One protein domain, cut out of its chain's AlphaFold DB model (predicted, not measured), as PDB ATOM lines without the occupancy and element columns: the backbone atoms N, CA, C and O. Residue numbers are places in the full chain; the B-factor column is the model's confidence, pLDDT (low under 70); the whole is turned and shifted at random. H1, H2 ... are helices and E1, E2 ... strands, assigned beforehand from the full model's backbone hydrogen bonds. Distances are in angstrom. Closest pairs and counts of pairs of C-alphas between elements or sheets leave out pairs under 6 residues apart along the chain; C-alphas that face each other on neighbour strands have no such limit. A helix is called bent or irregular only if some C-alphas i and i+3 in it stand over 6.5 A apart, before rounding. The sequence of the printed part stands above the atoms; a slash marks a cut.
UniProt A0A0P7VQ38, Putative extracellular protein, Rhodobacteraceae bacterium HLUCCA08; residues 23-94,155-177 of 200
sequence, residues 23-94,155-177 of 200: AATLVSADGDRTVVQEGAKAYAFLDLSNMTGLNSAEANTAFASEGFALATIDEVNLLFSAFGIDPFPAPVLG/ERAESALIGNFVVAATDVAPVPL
ATOM      1  N   ALA A  23     -28.971  22.086  24.213       55.94
ATOM      2  CA  ALA A  23     -29.784  22.694  25.251       55.94
ATOM      3  C   ALA A  23     -29.386  22.067  26.593       55.94
ATOM      4  O   ALA A  23     -29.828  20.965  26.926       55.94
ATOM      5  N   ALA A  24     -28.539  22.753  27.358       53.59
ATOM      6  CA  ALA A  24     -28.340  22.419  28.760       53.59
ATOM      7  C   ALA A  24     -29.673  22.620  29.488       53.59
ATOM      8  O   ALA A  24     -30.275  23.693  29.420       53.59
ATOM      9  N   THR A  25     -30.172  21.569  30.130       55.34
ATOM     10  CA  THR A  25     -31.426  21.644  30.882       55.34
ATOM     11  C   THR A  25     -31.097  21.405  32.344       55.34
ATOM     12  O   THR A  25     -30.630  20.331  32.719       55.34
ATOM     13  N   LEU A  26     -31.355  22.405  33.183       47.16
ATOM     14  CA  LEU A  26     -31.314  22.242  34.632       47.16
ATOM     15  C   LEU A  26     -32.482  21.339  35.043       47.16
ATOM     16  O   LEU A  26     -33.633  21.772  35.100       47.16
ATOM     17  N   VAL A  27     -32.201  20.060  35.292       52.19
ATOM     18  CA  VAL A  27     -33.197  19.102  35.785       52.19
ATOM     19  C   VAL A  27     -33.126  19.071  37.312       52.19
ATOM     20  O   VAL A  27     -32.536  18.178  37.910       52.19
ATOM     21  N   SER A  28     -33.747  20.069  37.945       42.78
ATOM     22  CA  SER A  28     -33.877  20.188  39.404       42.78
ATOM     23  C   SER A  28     -34.976  19.257  39.945       42.78
ATOM     24  O   SER A  28     -36.050  19.717  40.337       42.78
ATOM     25  N   ALA A  29     -34.738  17.944  39.948       42.88
ATOM     26  CA  ALA A  29     -35.605  17.006  40.674       42.88
ATOM     27  C   ALA A  29     -35.032  16.618  42.052       42.88
ATOM     28  O   ALA A  29     -35.808  16.493  42.992       42.88
ATOM     29  N   ASP A  30     -33.700  16.540  42.190       58.03
ATOM     30  CA  ASP A  30     -33.021  16.017  43.394       58.03
ATOM     31  C   ASP A  30     -31.911  16.949  43.940       58.03
ATOM     32  O   ASP A  30     -30.917  16.501  44.500       58.03
ATOM     33  N   GLY A  31     -32.074  18.268  43.789       57.44
ATOM     34  CA  GLY A  31     -31.306  19.275  44.540       57.44
ATOM     35  C   GLY A  31     -30.048  19.829  43.871       57.44
ATOM     36  O   GLY A  31     -29.993  21.035  43.688       57.44
ATOM     37  N   ASP A  32     -29.092  19.000  43.441       75.56
ATOM     38  CA  ASP A  32     -27.756  19.493  43.016       75.56
ATOM     39  C   ASP A  32     -27.262  18.916  41.673       75.56
ATOM     40  O   ASP A  32     -26.070  18.946  41.356       75.56
ATOM     41  N   ARG A  33     -28.169  18.356  40.858       85.31
ATOM     42  CA  ARG A  33     -27.810  17.698  39.592       85.31
ATOM     43  C   ARG A  33     -28.043  18.590  38.373       85.31
ATOM     44  O   ARG A  33     -29.183  18.905  38.031       85.31
ATOM     45  N   THR A  34     -26.976  18.893  37.644       86.25
ATOM     46  CA  THR A  34     -27.022  19.589  36.350       86.25
ATOM     47  C   THR A  34     -26.802  18.603  35.212       86.25
ATOM     48  O   THR A  34     -25.842  17.843  35.241       86.25
ATOM     49  N   VAL A  35     -27.669  18.592  34.193       89.88
ATOM     50  CA  VAL A  35     -27.518  17.691  33.039       89.88
ATOM     51  C   VAL A  35     -27.203  18.490  31.780       89.88
ATOM     52  O   VAL A  35     -27.994  19.326  31.338       89.88
ATOM     53  N   VAL A  36     -26.054  18.195  31.180       89.38
ATOM     54  CA  VAL A  36     -25.618  18.767  29.903       89.38
ATOM     55  C   VAL A  36     -25.652  17.682  28.842       89.38
ATOM     56  O   VAL A  36     -25.080  16.610  29.018       89.38
ATOM     57  N   GLN A  37     -26.330  17.950  27.729       89.44
ATOM     58  CA  GLN A  37     -26.385  17.027  26.604       89.44
ATOM     59  C   GLN A  37     -25.467  17.502  25.481       89.44
ATOM     60  O   GLN A  37     -25.608  18.623  24.998       89.44
ATOM     61  N   GLU A  38     -24.571  16.626  25.030       87.38
ATOM     62  CA  GLU A  38     -23.670  16.872  23.906       87.38
ATOM     63  C   GLU A  38     -23.719  15.684  22.937       87.38
ATOM     64  O   GLU A  38     -23.235  14.582  23.210       87.38
ATOM     65  N   GLY A  39     -24.354  15.897  21.784       87.25
ATOM     66  CA  GLY A  39     -24.542  14.849  20.782       87.25
ATOM     67  C   GLY A  39     -25.311  13.642  21.332       87.25
ATOM     68  O   GLY A  39     -26.477  13.756  21.709       87.25
ATOM     69  N   ALA A  40     -24.662  12.475  21.340       87.81
ATOM     70  CA  ALA A  40     -25.236  11.209  21.808       87.81
ATOM     71  C   ALA A  40     -25.012  10.943  23.309       87.81
ATOM     72  O   ALA A  40     -25.392   9.882  23.797       87.81
ATOM     73  N   LYS A  41     -24.393  11.876  24.041       90.44
ATOM     74  CA  LYS A  41     -24.098  11.723  25.469       90.44
ATOM     75  C   LYS A  41     -24.855  12.749  26.304       90.44
ATOM     76  O   LYS A  41     -25.003  13.902  25.897       90.44
ATOM     77  N   ALA A  42     -25.304  12.332  27.482       92.44
ATOM     78  CA  ALA A  42     -25.723  13.223  28.556       92.44
ATOM     79  C   ALA A  42     -24.767  13.075  29.736       92.44
ATOM     80  O   ALA A  42     -24.520  11.966  30.211       92.44
ATOM     81  N   TYR A  43     -24.264  14.208  30.202       93.00
ATOM     82  CA  TYR A  43     -23.384  14.333  31.347       93.00
ATOM     83  C   TYR A  43     -24.202  14.883  32.507       93.00
ATOM     84  O   TYR A  43     -24.700  16.008  32.447       93.00
ATOM     85  N   ALA A  44     -24.386  14.070  33.538       92.50
ATOM     86  CA  ALA A  44     -24.993  14.485  34.788       92.50
ATOM     87  C   ALA A  44     -23.882  14.900  35.752       92.50
ATOM     88  O   ALA A  44     -23.116  14.055  36.199       92.50
ATOM     89  N   PHE A  45     -23.807  16.186  36.056       90.00
ATOM     90  CA  PHE A  45     -22.903  16.772  37.036       90.00
ATOM     91  C   PHE A  45     -23.619  16.888  38.372       90.00
ATOM     92  O   PHE A  45     -24.754  17.361  38.420       90.00
ATOM     93  N   LEU A  46     -22.951  16.475  39.438       87.31
ATOM     94  CA  LEU A  46     -23.392  16.679  40.809       87.31
ATOM     95  C   LEU A  46     -22.426  17.654  41.475       87.31
ATOM     96  O   LEU A  46     -21.216  17.404  41.484       87.31
ATOM     97  N   ASP A  47     -22.959  18.759  41.988       82.88
ATOM     98  CA  ASP A  47     -22.173  19.730  42.746       82.88
ATOM     99  C   ASP A  47     -21.968  19.230  44.182       82.88
ATOM    100  O   ASP A  47     -22.917  18.999  44.933       82.88
ATOM    101  N   LEU A  48     -20.710  19.046  44.569       73.06
ATOM    102  CA  LEU A  48     -20.321  18.616  45.910       73.06
ATOM    103  C   LEU A  48     -20.220  19.790  46.896       73.06
ATOM    104  O   LEU A  48     -20.037  19.557  48.091       73.06
ATOM    105  N   SER A  49     -20.372  21.039  46.442       67.19
ATOM    106  CA  SER A  49     -20.265  22.246  47.280       67.19
ATOM    107  C   SER A  49     -21.301  22.282  48.410       67.19
ATOM    108  O   SER A  49     -21.029  22.827  49.482       67.19
ATOM    109  N   ASN A  50     -22.459  21.645  48.203       60.34
ATOM    110  CA  ASN A  50     -23.530  21.522  49.195       60.34
ATOM    111  C   ASN A  50     -23.433  20.246  50.050       60.34
ATOM    112  O   ASN A  50     -24.178  20.091  51.023       60.34
ATOM    113  N   MET A  51     -22.498  19.337  49.752       61.62
ATOM    114  CA  MET A  51     -22.302  18.109  50.522       61.62
ATOM    115  C   MET A  51     -21.455  18.376  51.760       61.62
ATOM    116  O   MET A  51     -20.261  18.086  51.824       61.62
ATOM    117  N   THR A  52     -22.091  18.948  52.778       58.81
ATOM    118  CA  THR A  52     -21.445  19.207  54.065       58.81
ATOM    119  C   THR A  52     -20.844  17.919  54.635       58.81
ATOM    120  O   THR A  52     -21.575  17.013  55.031       58.81
ATOM    121  N   GLY A  53     -19.512  17.866  54.722       57.59
ATOM    122  CA  GLY A  53     -18.788  16.834  55.466       57.59
ATOM    123  C   GLY A  53     -18.220  15.665  54.659       57.59
ATOM    124  O   GLY A  53     -17.671  14.768  55.290       57.59
ATOM    125  N   LEU A  54     -18.302  15.673  53.323       61.03
ATOM    126  CA  LEU A  54     -17.598  14.701  52.477       61.03
ATOM    127  C   LEU A  54     -16.447  15.380  51.730       61.03
ATOM    128  O   LEU A  54     -16.627  16.435  51.125       61.03
ATOM    129  N   ASN A  55     -15.262  14.776  51.751       68.06
ATOM    130  CA  ASN A  55     -14.187  15.159  50.835       68.06
ATOM    131  C   ASN A  55     -14.386  14.510  49.449       68.06
ATOM    132  O   ASN A  55     -15.188  13.590  49.283       68.06
ATOM    133  N   SER A  56     -13.632  14.957  48.443       66.06
ATOM    134  CA  SER A  56     -13.769  14.482  47.056       66.06
ATOM    135  C   SER A  56     -13.574  12.967  46.889       66.06
ATOM    136  O   SER A  56     -14.238  12.348  46.058       66.06
ATOM    137  N   ALA A  57     -12.719  12.332  47.697       71.50
ATOM    138  CA  ALA A  57     -12.521  10.882  47.659       71.50
ATOM    139  C   ALA A  57     -13.704  10.116  48.281       71.50
ATOM    140  O   ALA A  57     -14.111   9.070  47.763       71.50
ATOM    141  N   GLU A  58     -14.272  10.642  49.367       74.75
ATOM    142  CA  GLU A  58     -15.471  10.096  50.012       74.75
ATOM    143  C   GLU A  58     -16.696  10.237  49.108       74.75
ATOM    144  O   GLU A  58     -17.428   9.266  48.927       74.75
ATOM    145  N   ALA A  59     -16.868  11.397  48.468       72.19
ATOM    146  CA  ALA A  59     -17.922  11.627  47.487       72.19
ATOM    147  C   ALA A  59     -17.789  10.683  46.282       72.19
ATOM    148  O   ALA A  59     -18.741   9.985  45.940       72.19
ATOM    149  N   ASN A  60     -16.595  10.567  45.688       81.19
ATOM    150  CA  ASN A  60     -16.367   9.641  44.576       81.19
ATOM    151  C   ASN A  60     -16.700   8.190  44.966       81.19
ATOM    152  O   ASN A  60     -17.304   7.463  44.189       81.19
ATOM    153  N   THR A  61     -16.365   7.776  46.188       83.19
ATOM    154  CA  THR A  61     -16.703   6.431  46.682       83.19
ATOM    155  C   THR A  61     -18.207   6.265  46.914       83.19
ATOM    156  O   THR A  61     -18.760   5.218  46.574       83.19
ATOM    157  N   ALA A  62     -18.875   7.283  47.464       84.88
ATOM    158  CA  ALA A  62     -20.309   7.264  47.736       84.88
ATOM    159  C   ALA A  62     -21.137   7.143  46.446       84.88
ATOM    160  O   ALA A  62     -22.051   6.321  46.385       84.88
ATOM    161  N   PHE A  63     -20.771   7.889  45.398       88.25
ATOM    162  CA  PHE A  63     -21.529   7.941  44.140       88.25
ATOM    163  C   PHE A  63     -20.999   7.007  43.039       88.25
ATOM    164  O   PHE A  63     -21.653   6.848  42.008       88.25
ATOM    165  N   ALA A  64     -19.875   6.310  43.250       88.56
ATOM    166  CA  ALA A  64     -19.339   5.351  42.273       88.56
ATOM    167  C   ALA A  64     -20.341   4.246  41.905       88.56
ATOM    168  O   ALA A  64     -20.380   3.796  40.760       88.56
ATOM    169  N   SER A  65     -21.173   3.811  42.860       91.75
ATOM    170  CA  SER A  65     -22.202   2.789  42.606       91.75
ATOM    171  C   SER A  65     -23.318   3.263  41.663       91.75
ATOM    172  O   SER A  65     -23.962   2.442  41.013       91.75
ATOM    173  N   GLU A  66     -23.492   4.579  41.540       90.81
ATOM    174  CA  GLU A  66     -24.431   5.234  40.627       90.81
ATOM    175  C   GLU A  66     -23.782   5.586  39.275       90.81
ATOM    176  O   GLU A  66     -24.437   6.135  38.392       90.81
ATOM    177  N   GLY A  67     -22.502   5.242  39.085       92.94
ATOM    178  CA  GLY A  67     -21.757   5.494  37.851       92.94
ATOM    179  C   GLY A  67     -21.117   6.880  37.768       92.94
ATOM    180  O   GLY A  67     -20.633   7.253  36.700       92.94
ATOM    181  N   PHE A  68     -21.097   7.635  38.868       90.94
ATOM    182  CA  PHE A  68     -20.374   8.900  38.939       90.94
ATOM    183  C   PHE A  68     -18.877   8.671  39.155       90.94
ATOM    184  O   PHE A  68     -18.464   7.783  39.904       90.94
ATOM    185  N   ALA A  69     -18.070   9.518  38.528       89.81
ATOM    186  CA  ALA A  69     -16.637   9.629  38.759       89.81
ATOM    187  C   ALA A  69     -16.254  11.103  38.927       89.81
ATOM    188  O   ALA A  69     -17.017  11.982  38.536       89.81
ATOM    189  N   LEU A  70     -15.077  11.392  39.486       84.25
ATOM    190  CA  LEU A  70     -14.529  12.755  39.467       84.25
ATOM    191  C   LEU A  70     -14.506  13.289  38.031       84.25
ATOM    192  O   LEU A  70     -14.022  12.599  37.128       84.25
ATOM    193  N   ALA A  71     -15.030  14.498  37.837       84.56
ATOM    194  CA  ALA A  71     -15.042  15.126  36.526       84.56
ATOM    195  C   ALA A  71     -13.613  15.348  36.013       84.56
ATOM    196  O   ALA A  71     -12.666  15.509  36.779       84.56
ATOM    197  N   THR A  72     -13.440  15.355  34.700       83.81
ATOM    198  CA  THR A  72     -12.217  15.811  34.036       83.81
ATOM    199  C   THR A  72     -12.320  17.297  33.695       83.81
ATOM    200  O   THR A  72     -13.405  17.881  33.704       83.81
ATOM    201  N   ILE A  73     -11.194  17.931  33.351       76.88
ATOM    202  CA  ILE A  73     -11.197  19.341  32.933       76.88
ATOM    203  C   ILE A  73     -12.048  19.573  31.678       76.88
ATOM    204  O   ILE A  73     -12.722  20.594  31.578       76.88
ATOM    205  N   ASP A  74     -12.074  18.608  30.757       84.56
ATOM    206  CA  ASP A  74     -12.877  18.685  29.537       84.56
ATOM    207  C   ASP A  74     -14.376  18.630  29.861       84.56
ATOM    208  O   ASP A  74     -15.159  19.386  29.293       84.56
ATOM    209  N   GLU A  75     -14.780  17.801  30.826       86.50
ATOM    210  CA  GLU A  75     -16.175  17.707  31.276       86.50
ATOM    211  C   GLU A  75     -16.609  18.958  32.052       86.50
ATOM    212  O   GLU A  75     -17.714  19.458  31.851       86.50
ATOM    213  N   VAL A  76     -15.738  19.530  32.886       82.62
ATOM    214  CA  VAL A  76     -16.018  20.813  33.555       82.62
ATOM    215  C   VAL A  76     -16.115  21.956  32.534       82.62
ATOM    216  O   VAL A  76     -17.020  22.786  32.610       82.62
ATOM    217  N   ASN A  77     -15.239  21.982  31.529       84.25
ATOM    218  CA  ASN A  77     -15.319  22.951  30.436       84.25
ATOM    219  C   ASN A  77     -16.590  22.771  29.596       84.25
ATOM    220  O   ASN A  77     -17.180  23.764  29.172       84.25
ATOM    221  N   LEU A  78     -17.045  21.531  29.397       87.00
ATOM    222  CA  LEU A  78     -18.334  21.245  28.774       87.00
ATOM    223  C   LEU A  78     -19.490  21.825  29.599       87.00
ATOM    224  O   LEU A  78     -20.371  22.473  29.032       87.00
ATOM    225  N   LEU A  79     -19.468  21.636  30.923       84.81
ATOM    226  CA  LEU A  79     -20.457  22.211  31.835       84.81
ATOM    227  C   LEU A  79     -20.506  23.738  31.707       84.81
ATOM    228  O   LEU A  79     -21.578  24.301  31.498       84.81
ATOM    229  N   PHE A  80     -19.359  24.409  31.768       82.56
ATOM    230  CA  PHE A  80     -19.277  25.869  31.666       82.56
ATOM    231  C   PHE A  80     -19.674  26.404  30.293       82.56
ATOM    232  O   PHE A  80     -20.453  27.359  30.206       82.56
ATOM    233  N   SER A  81     -19.240  25.744  29.221       84.50
ATOM    234  CA  SER A  81     -19.633  26.107  27.860       84.50
ATOM    235  C   SER A  81     -21.148  26.003  27.658       84.50
ATOM    236  O   SER A  81     -21.741  26.855  26.993       84.50
ATOM    237  N   ALA A  82     -21.803  25.032  28.305       83.06
ATOM    238  CA  ALA A  82     -23.259  24.898  28.311       83.06
ATOM    239  C   ALA A  82     -23.995  26.113  28.914       83.06
ATOM    240  O   ALA A  82     -25.143  26.368  28.546       83.06
ATOM    241  N   PHE A  83     -23.338  26.880  29.788       77.62
ATOM    242  CA  PHE A  83     -23.853  28.129  30.363       77.62
ATOM    243  C   PHE A  83     -23.300  29.392  29.686       77.62
ATOM    244  O   PHE A  83     -23.540  30.499  30.162       77.62
ATOM    245  N   GLY A  84     -22.584  29.253  28.566       77.88
ATOM    246  CA  GLY A  84     -21.982  30.384  27.857       77.88
ATOM    247  C   GLY A  84     -20.785  31.003  28.581       77.88
ATOM    248  O   GLY A  84     -20.427  32.142  28.289       77.88
ATOM    249  N   ILE A  85     -20.181  30.272  29.520       74.06
ATOM    250  CA  ILE A  85     -18.932  30.659  30.174       74.06
ATOM    251  C   ILE A  85     -17.783  30.143  29.305       74.06
ATOM    252  O   ILE A  85     -17.767  28.970  28.923       74.06
ATOM    253  N   ASP A  86     -16.831  31.021  28.984       75.94
ATOM    254  CA  ASP A  86     -15.656  30.635  28.206       75.94
ATOM    255  C   ASP A  86     -14.870  29.537  28.943       75.94
ATOM    256  O   ASP A  86     -14.615  29.664  30.147       75.94
ATOM    257  N   PRO A  87     -14.487  28.449  28.249       70.38
ATOM    258  CA  PRO A  87     -13.787  27.340  28.874       70.38
ATOM    259  C   PRO A  87     -12.446  27.807  29.432       70.38
ATOM    260  O   PRO A  87     -11.747  28.634  28.836       70.38
ATOM    261  N   PHE A  88     -12.055  27.225  30.560       63.56
ATOM    262  CA  PHE A  88     -10.736  27.463  31.115       63.56
ATOM    263  C   PHE A  88      -9.718  26.861  30.145       63.56
ATOM    264  O   PHE A  88      -9.812  25.664  29.833       63.56
ATOM    265  N   PRO A  89      -8.752  27.648  29.637       61.56
ATOM    266  CA  PRO A  89      -7.664  27.066  28.875       61.56
ATOM    267  C   PRO A  89      -6.993  26.034  29.775       61.56
ATOM    268  O   PRO A  89      -6.703  26.331  30.937       61.56
ATOM    269  N   ALA A  90      -6.777  24.826  29.247       54.50
ATOM    270  CA  ALA A  90      -6.044  23.812  29.981       54.50
ATOM    271  C   ALA A  90      -4.739  24.453  30.477       54.50
ATOM    272  O   ALA A  90      -4.034  25.093  29.684       54.50
ATOM    273  N   PRO A  91      -4.448  24.366  31.779       46.66
ATOM    274  CA  PRO A  91      -3.230  24.934  32.326       46.66
ATOM    275  C   PRO A  91      -2.039  24.370  31.562       46.66
ATOM    276  O   PRO A  91      -1.888  23.164  31.357       46.66
ATOM    277  N   VAL A  92      -1.136  25.250  31.163       42.34
ATOM    278  CA  VAL A  92       0.220  24.795  30.904       42.34
ATOM    279  C   VAL A  92       0.835  24.594  32.284       42.34
ATOM    280  O   VAL A  92       0.927  25.560  33.041       42.34
ATOM    281  N   LEU A  93       1.200  23.356  32.633       39.44
ATOM    282  CA  LEU A  93       1.862  23.039  33.906       39.44
ATOM    283  C   LEU A  93       2.966  24.072  34.195       39.44
ATOM    284  O   LEU A  93       3.866  24.274  33.379       39.44
ATOM    285  N   GLY A  94       2.868  24.747  35.345       34.31
ATOM    286  CA  GLY A  94       3.806  25.794  35.763       34.31
ATOM    287  C   GLY A  94       3.490  27.221  35.291       34.31
ATOM    288  O   GLY A  94       4.298  28.118  35.538       34.31
ATOM    289  N   GLU A 155      -1.495  23.073  40.604       36.75
ATOM    290  CA  GLU A 155      -2.073  21.812  40.094       36.75
ATOM    291  C   GLU A 155      -3.222  21.287  41.002       36.75
ATOM    292  O   GLU A 155      -4.077  20.491  40.614       36.75
ATOM    293  N   ARG A 156      -3.276  21.780  42.248       35.72
ATOM    294  CA  ARG A 156      -4.287  21.477  43.258       35.72
ATOM    295  C   ARG A 156      -5.499  22.416  43.286       35.72
ATOM    296  O   ARG A 156      -6.524  22.006  43.810       35.72
ATOM    297  N   ALA A 157      -5.432  23.631  42.738       37.56
ATOM    298  CA  ALA A 157      -6.601  24.514  42.603       37.56
ATOM    299  C   ALA A 157      -7.548  24.025  41.496       37.56
ATOM    300  O   ALA A 157      -8.766  24.074  41.646       37.56
ATOM    301  N   GLU A 158      -6.989  23.447  40.436       42.25
ATOM    302  CA  GLU A 158      -7.748  22.637  39.482       42.25
ATOM    303  C   GLU A 158      -8.343  21.425  40.166       42.25
ATOM    304  O   GLU A 158      -9.536  21.209  40.051       42.25
ATOM    305  N   SER A 159      -7.563  20.707  40.977       37.31
ATOM    306  CA  SER A 159      -8.099  19.611  41.791       37.31
ATOM    307  C   SER A 159      -9.192  20.070  42.772       37.31
ATOM    308  O   SER A 159      -9.976  19.241  43.211       37.31
ATOM    309  N   ALA A 160      -9.271  21.364  43.112       43.34
ATOM    310  CA  ALA A 160     -10.318  21.931  43.962       43.34
ATOM    311  C   ALA A 160     -11.613  22.192  43.191       43.34
ATOM    312  O   ALA A 160     -12.676  21.786  43.638       43.34
ATOM    313  N   LEU A 161     -11.524  22.826  42.021       48.88
ATOM    314  CA  LEU A 161     -12.679  23.045  41.144       48.88
ATOM    315  C   LEU A 161     -13.181  21.727  40.544       48.88
ATOM    316  O   LEU A 161     -14.367  21.430  40.603       48.88
ATOM    317  N   ILE A 162     -12.266  20.909  40.029       50.81
ATOM    318  CA  ILE A 162     -12.529  19.584  39.466       50.81
ATOM    319  C   ILE A 162     -12.969  18.608  40.567       50.81
ATOM    320  O   ILE A 162     -13.853  17.785  40.353       50.81
ATOM    321  N   GLY A 163     -12.410  18.726  41.775       54.84
ATOM    322  CA  GLY A 163     -12.765  17.889  42.921       54.84
ATOM    323  C   GLY A 163     -14.132  18.183  43.531       54.84
ATOM    324  O   GLY A 163     -14.572  17.398  44.369       54.84
ATOM    325  N   ASN A 164     -14.798  19.265  43.114       68.50
ATOM    326  CA  ASN A 164     -16.153  19.603  43.550       68.50
ATOM    327  C   ASN A 164     -17.236  19.056  42.615       68.50
ATOM    328  O   ASN A 164     -18.411  19.154  42.953       68.50
ATOM    329  N   PHE A 165     -16.875  18.471  41.471       78.31
ATOM    330  CA  PHE A 165     -17.846  17.877  40.559       78.31
ATOM    331  C   PHE A 165     -17.577  16.392  40.386       78.31
ATOM    332  O   PHE A 165     -16.472  15.966  40.043       78.31
ATOM    333  N   VAL A 166     -18.630  15.599  40.553       85.25
ATOM    334  CA  VAL A 166     -18.661  14.246  40.005       85.25
ATOM    335  C   VAL A 166     -19.600  14.217  38.812       85.25
ATOM    336  O   VAL A 166     -20.648  14.866  38.808       85.25
ATOM    337  N   VAL A 167     -19.207  13.484  37.780       90.75
ATOM    338  CA  VAL A 167     -19.927  13.371  36.521       90.75
ATOM    339  C   VAL A 167     -20.265  11.916  36.235       90.75
ATOM    340  O   VAL A 167     -19.439  11.019  36.399       90.75
ATOM    341  N   ALA A 168     -21.499  11.685  35.803       93.44
ATOM    342  CA  ALA A 168     -21.931  10.430  35.210       93.44
ATOM    343  C   ALA A 168     -22.285  10.686  33.744       93.44
ATOM    344  O   ALA A 168     -23.179  11.478  33.433       93.44
ATOM    345  N   ALA A 169     -21.578  10.018  32.836       93.12
ATOM    346  CA  ALA A 169     -21.875  10.065  31.413       93.12
ATOM    347  C   ALA A 169     -22.783   8.891  31.038       93.12
ATOM    348  O   ALA A 169     -22.478   7.732  31.321       93.12
ATOM    349  N   THR A 170     -23.893   9.188  30.373       93.06
ATOM    350  CA  THR A 170     -24.827   8.179  29.868       93.06
ATOM    351  C   THR A 170     -25.029   8.357  28.373       93.06
ATOM    352  O   THR A 170     -25.172   9.478  27.878       93.06
ATOM    353  N   ASP A 171     -25.031   7.245  27.641       91.62
ATOM    354  CA  ASP A 171     -25.394   7.261  26.231       91.62
ATOM    355  C   ASP A 171     -26.899   7.512  26.124       91.62
ATOM    356  O   ASP A 171     -27.729   6.714  26.570       91.62
ATOM    357  N   VAL A 172     -27.260   8.642  25.526       84.88
ATOM    358  CA  VAL A 172     -28.647   8.959  25.218       84.88
ATOM    359  C   VAL A 172     -28.921   8.399  23.841       84.88
ATOM    360  O   VAL A 172     -28.351   8.848  22.843       84.88
ATOM    361  N   ALA A 173     -29.816   7.412  23.775       81.38
ATOM    362  CA  ALA A 173     -30.343   6.962  22.498       81.38
ATOM    363  C   ALA A 173     -30.832   8.203  21.733       81.38
ATOM    364  O   ALA A 173     -31.620   8.962  22.306       81.38
ATOM    365  N   PRO A 174     -30.371   8.440  20.488       72.69
ATOM    366  CA  PRO A 174     -30.774   9.607  19.723       72.69
ATOM    367  C   PRO A 174     -32.290   9.710  19.766       72.69
ATOM    368  O   PRO A 174     -32.976   8.807  19.280       72.69
ATOM    369  N   VAL A 175     -32.811  10.761  20.404       66.50
ATOM    370  CA  VAL A 175     -34.255  10.962  20.469       66.50
ATOM    371  C   VAL A 175     -34.697  11.052  19.018       66.50
ATOM    372  O   VAL A 175     -34.202  11.934  18.307       66.50
ATOM    373  N   PRO A 176     -35.558  10.137  18.532       67.56
ATOM    374  CA  PRO A 176     -36.056  10.236  17.179       67.56
ATOM    375  C   PRO A 176     -36.664  11.622  17.068       67.56
ATOM    376  O   PRO A 176     -37.611  11.928  17.799       67.56
ATOM    377  N   LEU A 177     -36.071  12.476  16.223       69.25
ATOM    378  CA  LEU A 177     -36.628  13.795  15.954       69.25
ATOM    379  C   LEU A 177     -38.117  13.569  15.726       69.25
ATOM    380  O   LEU A 177     -38.442  12.668  14.937       69.25
TER     381      LEU A 177
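What this domain is: This is residues 23 to 94 and 155 to 177 of the 200 residues of the protein "Putative extracellular protein" of Rhodobacteraceae bacterium HLUCCA08 (UniProt A0A0P7VQ38). A small twisted sheet of three strands, E1, E2 and E3, is crossed on one face by the helix H2, while H1 only grazes the sheet, chiefly near E3. H3 is off the sheet and leads into E3, and residues 83 to 94 run away from H2 as a long stretch with no named element. The printed part has 95 residues, with three named helices and three named strands in the order E1, E2, H1, H2, H3, E3; the sheet's order is E1, E2, E3, all antiparallel, and the class is mixed, helices and strands. The whole is compact, with a radius of gyration of the C-alphas of 13.8 A and spans of 45 by 31 by 19 A.

How they stand to each other: Start at the hairpin of E1, residues 33 to 38, and E2, residues 41 to 47, antiparallel at 155 degrees, where N 36 and O 43 are 2.9 A apart, within hydrogen-bond range. On the other side of E2 find E3, residues 165 to 171, antiparallel to it at 159 degrees, with N 44 and O 168 at 2.9 A. The sheet is only just strongly twisted, its C-alphas up to 4.2 A off the best plane. H2, residues 73 to 82, makes two layers with it, a helix on one face of a sheet, at a height over the sheet of 9.0 A. It runs across the strands, at 87 degrees to E1 on the local plane; its closest C-alpha pair with E1 is Leu 79 and Val 36, 6.5 A. H1, residues 56 to 66, only grazes the sheet; its closest C-alpha pair with E3 is Asn 60 and Val 166, 6.9 A. Residues 69 to 70 pair, antiparallel, with residues 166 to 167 of E3. H3, residues 155 to 162, is not on the sheet; it is close to H2 but not clearly touching, the closest C-alphas being those of Ile 73 and Ile 162, 6.7 A. In H2 every O i to N i+4 pair is within hydrogen-bond range; in H1 5 of 7 are, in H3 3 of 4.

Where its parts are: Find C-alpha 33 at (-27.810, 17.698, 39.592); from there E1 runs 16.2 A to C-alpha 38. E2 measures 19.1 A, H2 14.1 A and H3 10.7 A. H1, 15.5 A long, is irregular: C-alphas 62 and 65 are 7.1 A apart. E3 runs 19.4 A to C-alpha 171 at (-25.394, 7.261, 26.231).

The domain as a whole: Look for the two C-alphas farthest apart at Gly 94 and Pro 176, 46.7 A. Residues 95 to 154 are not printed, and C-alphas 94 and 155 are 8.3 A apart across this cut. Of the links printed whole, E1 to E2 and H3 to E3 are tight. Mean pLDDT of the printed part is 72.4; it is under 70 at residues 23 to 31, 49 to 56, 88 to 94, 155 to 164 and 175 to 177.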